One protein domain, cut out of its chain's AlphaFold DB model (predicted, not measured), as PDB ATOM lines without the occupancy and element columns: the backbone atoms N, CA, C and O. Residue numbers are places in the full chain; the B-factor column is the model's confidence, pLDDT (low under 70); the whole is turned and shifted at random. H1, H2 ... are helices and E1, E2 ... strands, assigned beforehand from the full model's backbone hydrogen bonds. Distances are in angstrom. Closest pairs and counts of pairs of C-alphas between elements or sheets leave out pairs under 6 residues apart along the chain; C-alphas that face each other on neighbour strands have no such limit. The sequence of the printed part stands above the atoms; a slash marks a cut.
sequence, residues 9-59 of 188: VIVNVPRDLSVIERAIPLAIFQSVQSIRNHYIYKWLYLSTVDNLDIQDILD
ATOM      1  N   VAL A   9     138.986 149.352 207.041       93.50
ATOM      2  CA  VAL A   9     139.889 149.224 208.189       93.50
ATOM      3  C   VAL A   9     139.295 149.949 209.391       93.50
ATOM      4  O   VAL A   9     138.503 150.873 209.219       93.50
ATOM      5  N   ILE A  10     139.652 149.515 210.600       93.81
ATOM      6  CA  ILE A  10     139.203 150.152 211.841       93.81
ATOM      7  C   ILE A  10     140.285 151.105 212.338       93.81
ATOM      8  O   ILE A  10     141.440 150.708 212.504       93.81
ATOM      9  N   VAL A  11     139.899 152.353 212.584       93.19
ATOM     10  CA  VAL A  11     140.804 153.419 213.041       93.19
ATOM     11  C   VAL A  11     140.686 153.667 214.533       93.19
ATOM     12  O   VAL A  11     139.621 153.462 215.100       93.19
ATOM     13  N   ASN A  12     141.757 154.113 215.185       89.31
ATOM     14  CA  ASN A  12     141.819 154.293 216.642       89.31
ATOM     15  C   ASN A  12     141.091 155.557 217.136       89.31
ATOM     16  O   ASN A  12     140.649 155.619 218.279       89.31
ATOM     17  N   VAL A  13     140.968 156.574 216.284       83.88
ATOM     18  CA  VAL A  13     140.436 157.901 216.636       83.88
ATOM     19  C   VAL A  13     139.149 158.168 215.845       83.88
ATOM     20  O   VAL A  13     139.091 157.775 214.683       83.88
ATOM     21  N   PRO A  14     138.130 158.834 216.414       84.81
ATOM     22  CA  PRO A  14     137.968 159.200 217.828       84.81
ATOM     23  C   PRO A  14     137.582 157.988 218.691       84.81
ATOM     24  O   PRO A  14     136.793 157.146 218.272       84.81
ATOM     25  N   ARG A  15     138.127 157.894 219.911       80.12
ATOM     26  CA  ARG A  15     137.928 156.729 220.804       80.12
ATOM     27  C   ARG A  15     136.512 156.621 221.372       80.12
ATOM     28  O   ARG A  15     136.134 155.569 221.875       80.12
ATOM     29  N   ASP A  16     135.752 157.701 221.265       84.94
ATOM     30  CA  ASP A  16     134.416 157.848 221.841       84.94
ATOM     31  C   ASP A  16     133.351 157.141 220.983       84.94
ATOM     32  O   ASP A  16     132.228 156.918 221.432       84.94
ATOM     33  N   LEU A  17     133.713 156.773 219.748       84.00
ATOM     34  CA  LEU A  17     132.837 156.124 218.782       84.00
ATOM     35  C   LEU A  17     132.969 154.600 218.795       84.00
ATOM     36  O   LEU A  17     134.023 154.009 219.070       84.00
ATOM     37  N   SER A  18     131.880 153.937 218.413       88.00
ATOM     38  CA  SER A  18     131.846 152.486 218.286       88.00
ATOM     39  C   SER A  18     132.777 151.988 217.172       88.00
ATOM     40  O   SER A  18     133.147 152.708 216.246       88.00
ATOM     41  N   VAL A  19     133.135 150.700 217.213       86.75
ATOM     42  CA  VAL A  19     133.979 150.066 216.178       86.75
ATOM     43  C   VAL A  19     133.384 150.205 214.769       86.75
ATOM     44  O   VAL A  19     134.126 150.237 213.795       86.75
ATOM     45  N   ILE A  20     132.055 150.276 214.650       88.38
ATOM     46  CA  ILE A  20     131.362 150.373 213.357       88.38
ATOM     47  C   ILE A  20     131.539 151.769 212.755       88.38
ATOM     48  O   ILE A  20     131.808 151.898 211.565       88.38
ATOM     49  N   GLU A  21     131.429 152.806 213.579       86.75
ATOM     50  CA  GLU A  21     131.565 154.204 213.154       86.75
ATOM     51  C   GLU A  21     133.016 154.560 212.808       86.75
ATOM     52  O   GLU A  21     133.265 155.441 211.992       86.75
ATOM     53  N   ARG A  22     133.975 153.810 213.360       89.75
ATOM     54  CA  ARG A  22     135.412 153.916 213.067       89.75
ATOM     55  C   ARG A  22     135.851 153.106 211.838       89.75
ATOM     56  O   ARG A  22     137.038 152.834 211.664       89.75
ATOM     57  N   ALA A  23     134.929 152.664 210.987       93.50
ATOM     58  CA  ALA A  23     135.271 151.932 209.772       93.50
ATOM     59  C   ALA A  23     135.565 152.892 208.608       93.50
ATOM     60  O   ALA A  23     134.673 153.572 208.109       93.50
ATOM     61  N   ILE A  24     136.809 152.899 208.121       92.25
ATOM     62  CA  ILE A  24     137.233 153.702 206.967       92.25
ATOM     63  C   ILE A  24     137.396 152.807 205.733       92.25
ATOM     64  O   ILE A  24     138.058 151.769 205.819       92.25
ATOM     65  N   PRO A  25     136.838 153.176 204.564       93.06
ATOM     66  CA  PRO A  25     136.984 152.394 203.342       93.06
ATOM     67  C   PRO A  25     138.443 152.344 202.883       93.06
ATOM     68  O   PRO A  25     139.099 153.372 202.749       93.06
ATOM     69  N   LEU A  26     138.934 151.151 202.542       91.94
ATOM     70  CA  LEU A  26     140.328 150.948 202.123       91.94
ATOM     71  C   LEU A  26     140.694 151.763 200.867       91.94
ATOM     72  O   LEU A  26     141.845 152.156 200.691       91.94
ATOM     73  N   ALA A  27     139.704 152.052 200.018       91.56
ATOM     74  CA  ALA A  27     139.872 152.817 198.786       91.56
ATOM     75  C   ALA A  27     140.472 154.217 199.012       91.56
ATOM     76  O   ALA A  27     141.153 154.729 198.127       91.56
ATOM     77  N   ILE A  28     140.281 154.827 200.193       91.69
ATOM     78  CA  ILE A  28     140.823 156.165 200.461       91.69
ATOM     79  C   ILE A  28     142.355 156.172 200.489       91.69
ATOM     80  O   ILE A  28     142.979 157.129 200.039       91.69
ATOM     81  N   PHE A  29     142.972 155.077 200.936       88.69
ATOM     82  CA  PHE A  29     144.427 154.953 201.029       88.69
ATOM     83  C   PHE A  29     145.101 154.721 199.672       88.69
ATOM     84  O   PHE A  29     146.312 154.873 199.565       88.69
ATOM     85  N   GLN A  30     144.324 154.381 198.641       89.44
ATOM     86  CA  GLN A  30     144.790 154.253 197.257       89.44
ATOM     87  C   GLN A  30     144.616 155.554 196.456       89.44
ATOM     88  O   GLN A  30     145.070 155.641 195.317       89.44
ATOM     89  N   SER A  31     143.927 156.547 197.023       91.25
ATOM     90  CA  SER A  31     143.653 157.822 196.362       91.25
ATOM     91  C   SER A  31     144.827 158.802 196.468       91.25
ATOM     92  O   SER A  31     145.771 158.598 197.232       91.25
ATOM     93  N   VAL A  32     144.757 159.890 195.696       91.88
ATOM     94  CA  VAL A  32     145.748 160.978 195.729       91.88
ATOM     95  C   VAL A  32     145.836 161.573 197.136       91.88
ATOM     96  O   VAL A  32     144.818 161.767 197.799       91.88
ATOM     97  N   GLN A  33     147.049 161.926 197.567       88.12
ATOM     98  CA  GLN A  33     147.346 162.417 198.915       88.12
ATOM     99  C   GLN A  33     146.434 163.566 199.383       88.12
ATOM    100  O   GLN A  33     145.985 163.570 200.526       88.12
ATOM    101  N   SER A  34     146.115 164.519 198.502       88.56
ATOM    102  CA  SER A  34     145.220 165.645 198.807       88.56
ATOM    103  C   SER A  34     143.789 165.195 199.125       88.56
ATOM    104  O   SER A  34     143.193 165.662 200.094       88.56
ATOM    105  N   ILE A  35     143.258 164.249 198.345       91.38
ATOM    106  CA  ILE A  35     141.923 163.662 198.526       91.38
ATOM    107  C   ILE A  35     141.898 162.818 199.799       91.38
ATOM    108  O   ILE A  35     141.006 162.972 200.632       91.38
ATOM    109  N   ARG A  36     142.909 161.961 199.968       90.38
ATOM    110  CA  ARG A  36     143.081 161.113 201.145       90.38
ATOM    111  C   ARG A  36     143.034 161.941 202.422       90.38
ATOM    112  O   ARG A  36     142.202 161.684 203.286       90.38
ATOM    113  N   ASN A  37     143.885 162.959 202.506       88.94
ATOM    114  CA  ASN A  37     143.999 163.808 203.682       88.94
ATOM    115  C   ASN A  37     142.704 164.589 203.939       88.94
ATOM    116  O   ASN A  37     142.226 164.602 205.068       88.94
ATOM    117  N   HIS A  38     142.069 165.142 202.899       89.44
ATOM    118  CA  HIS A  38     140.790 165.845 203.038       89.44
ATOM    119  C   HIS A  38     139.711 164.988 203.723       89.44
ATOM    120  O   HIS A  38     139.071 165.438 204.675       89.44
ATOM    121  N   TYR A  39     139.521 163.741 203.276       91.56
ATOM    122  CA  TYR A  39     138.519 162.850 203.868       91.56
ATOM    123  C   TYR A  39     138.948 162.280 205.219       91.56
ATOM    124  O   TYR A  39     138.110 162.157 206.107       91.56
ATOM    125  N   ILE A  40     140.231 161.965 205.402       89.56
ATOM    126  CA  ILE A  40     140.752 161.474 206.681       89.56
ATOM    127  C   ILE A  40     140.574 162.529 207.777       89.56
ATOM    128  O   ILE A  40     140.023 162.206 208.825       89.56
ATOM    129  N   TYR A  41     140.936 163.791 207.532       88.00
ATOM    130  CA  TYR A  41     140.717 164.868 208.503       88.00
ATOM    131  C   TYR A  41     139.229 165.074 208.799       88.00
ATOM    132  O   TYR A  41     138.846 165.247 209.955       88.00
ATOM    133  N   LYS A  42     138.372 164.964 207.775       88.25
ATOM    134  CA  LYS A  42     136.915 165.054 207.930       88.25
ATOM    135  C   LYS A  42     136.325 163.919 208.774       88.25
ATOM    136  O   LYS A  42     135.408 164.172 209.546       88.25
ATOM    137  N   TRP A  43     136.797 162.683 208.609       89.69
ATOM    138  CA  TRP A  43     136.263 161.510 209.316       89.69
ATOM    139  C   TRP A  43     136.868 161.305 210.705       89.69
ATOM    140  O   TRP A  43     136.183 160.809 211.593       89.69
ATOM    141  N   LEU A  44     138.130 161.686 210.899       86.31
ATOM    142  CA  LEU A  44     138.828 161.557 212.179       86.31
ATOM    143  C   LEU A  44     138.702 162.806 213.061       86.31
ATOM    144  O   LEU A  44     139.194 162.788 214.186       86.31
ATOM    145  N   TYR A  45     138.070 163.876 212.565       85.12
ATOM    146  CA  TYR A  45     138.009 165.185 213.228       85.12
ATOM    147  C   TYR A  45     139.407 165.745 213.566       85.12
ATOM    148  O   TYR A  45     139.606 166.365 214.609       85.12
ATOM    149  N   LEU A  46     140.384 165.501 212.684       80.19
ATOM    150  CA  LEU A  46     141.791 165.886 212.865       80.19
ATOM    151  C   LEU A  46     142.131 167.194 212.142       80.19
ATOM    152  O   LEU A  46     141.456 167.599 211.194       80.19
ATOM    153  N   SER A  47     143.198 167.851 212.599       79.19
ATOM    154  CA  SER A  47     143.681 169.109 212.029       79.19
ATOM    155  C   SER A  47     144.492 168.877 210.747       79.19
ATOM    156  O   SER A  47     145.134 167.845 210.579       79.19
ATOM    157  N   THR A  48     144.491 169.847 209.828       70.75
ATOM    158  CA  THR A  48     145.122 169.728 208.498       70.75
ATOM    159  C   THR A  48     146.655 169.716 208.498       70.75
ATOM    160  O   THR A  48     147.251 169.581 207.432       70.75
ATOM    161  N   VAL A  49     147.302 169.888 209.655       62.22
ATOM    162  CA  VAL A  49     148.764 170.040 209.775       62.22
ATOM    163  C   VAL A  49     149.469 168.691 209.979       62.22
ATOM    164  O   VAL A  49     150.678 168.582 209.779       62.22
ATOM    165  N   ASP A  50     148.721 167.639 210.309       64.25
ATOM    166  CA  ASP A  50     149.300 166.364 210.716       64.25
ATOM    167  C   ASP A  50     149.623 165.484 209.496       64.25
ATOM    168  O   ASP A  50     148.725 164.994 208.803       64.25
ATOM    169  N   ASN A  51     150.911 165.254 209.216       69.06
ATOM    170  CA  ASN A  51     151.347 164.206 208.288       69.06
ATOM    171  C   ASN A  51     151.107 162.843 208.945       69.06
ATOM    172  O   ASN A  51     151.915 162.390 209.748       69.06
ATOM    173  N   LEU A  52     149.975 162.217 208.625       71.38
ATOM    174  CA  LEU A  52     149.571 160.951 209.230       71.38
ATOM    175  C   LEU A  52     149.910 159.771 208.326       71.38
ATOM    176  O   LEU A  52     149.432 159.681 207.183       71.38
ATOM    177  N   ASP A  53     150.678 158.840 208.883       82.69
ATOM    178  CA  ASP A  53     150.886 157.527 208.305       82.69
ATOM    179  C   ASP A  53     149.767 156.566 208.711       82.69
ATOM    180  O   ASP A  53     149.100 156.690 209.739       82.69
ATOM    181  N   ILE A  54     149.536 155.566 207.859       85.25
ATOM    182  CA  ILE A  54     148.444 154.597 208.038       85.25
ATOM    183  C   ILE A  54     148.613 153.824 209.352       85.25
ATOM    184  O   ILE A  54     147.624 153.502 210.008       85.25
ATOM    185  N   GLN A  55     149.856 153.541 209.746       86.94
ATOM    186  CA  GLN A  55     150.158 152.784 210.962       86.94
ATOM    187  C   GLN A  55     149.707 153.518 212.229       86.94
ATOM    188  O   GLN A  55     149.270 152.858 213.171       86.94
ATOM    189  N   ASP A  56     149.736 154.851 212.218       85.00
ATOM    190  CA  ASP A  56     149.352 155.685 213.360       85.00
ATOM    191  C   ASP A  56     147.830 155.817 213.490       85.00
ATOM    192  O   ASP A  56     147.288 155.977 214.584       85.00
ATOM    193  N   ILE A  57     147.121 155.720 212.362       88.81
ATOM    194  CA  ILE A  57     145.661 155.843 212.301       88.81
ATOM    195  C   ILE A  57     144.962 154.549 212.765       88.81
ATOM    196  O   ILE A  57     143.849 154.601 213.296       88.81
ATOM    197  N   LEU A  58     145.574 153.380 212.556       91.94
ATOM    198  CA  LEU A  58     144.945 152.074 212.796       91.94
ATOM    199  C   LEU A  58     144.734 151.756 214.286       91.94
ATOM    200  O   LEU A  58     145.590 152.000 215.134       91.94
ATOM    201  N   ASP A  59     143.595 151.129 214.606       92.06
ATOM    202  CA  ASP A  59     143.332 150.587 215.946       92.06
ATOM    203  C   ASP A  59     143.960 149.199 216.117       92.06
ATOM    204  O   ASP A  59     143.297 148.166 215.978       92.06
TER     205      ASP A  59
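What this domain is: This is residues 9 to 59 of the 188 residues of the protein "Hypothetical protein" of Rotaria sp. Silwood2 (UniProt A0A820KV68). The chain makes a flat U, with strand E1 and the short helix H1 as one arm and the longest helix, H2, folding back as the other; the small helix H3 is set off over one face of this U. A long loop before E1, residues 9 to 22, closes the end away from the turn, and its first two residues run beside E1, while residues 30 to 35 at the turn stick out. The printed part has 51 residues with one named strand and three named helices, in the order E1, H1, H2, H3; the class is mostly helix, though under half of the residues are in named elements. The whole is compact and rounded, with a radius of gyration of the C-alphas of 10.2 A and spans of 27 by 22 by 18 A.

Where its parts are: Find C-alpha 9 at (139.889, 149.224, 208.189); from there residues 9 to 22 run with no named element. At C-alpha 23, (135.271, 151.932, 209.772), E1 begins, residues 23 to 25, 6.7 A from first to last C-alpha. H1 follows at once, residues 26 to 30, 7.4 A long. Look next at C-alpha 33, (147.346, 162.417, 198.915), where H2 starts; it covers residues 33 to 44 and measures 15.8 A. H3, residues 54 to 57, is 5.2 A long and ends at C-alpha 57, (145.661, 155.843, 212.301).

How they stand to each other: Begin at residues 9 to 10, which pair antiparallel with residues 23 to 24 of E1; E1 pairs with no named strand. E1 and H1 meet only through their link, which is tight. E1 and H2 are near each other, with 5 pairs of C-alphas within 10 A. H1 and H2 touch, H2 with residues 35 to 39 alone; their closest C-alphas, those of Ile 28 and Arg 36, are 5.5 A apart. H3 touches no helix: it is apart from E1 and H2, and only just apart from H1, at 8.1 A between the closest C-alphas. In H2 every O i to N i+4 pair is within hydrogen-bond range; in H1 it is 0 of 1, beside 2 of 2 O i to N i+3 pairs, and H3 is too short for an O i to N i+4 pair.

The domain as a whole: The C-alphas farthest apart are those of Asp 16 and Val 32, 28.6 A, while those of Val 9 and Asp 59, first and last printed, are 8.6 A apart. Residues 30 to 35, of which 33 to 35 belong to H2, stand free. The printed part has no cut. The link from H1 to H2 is tight, and that from H2 to H3, with 9 residues, is short. The mean pLDDT of the printed part is 86.4; look for values under 70 at residues 49 to 51.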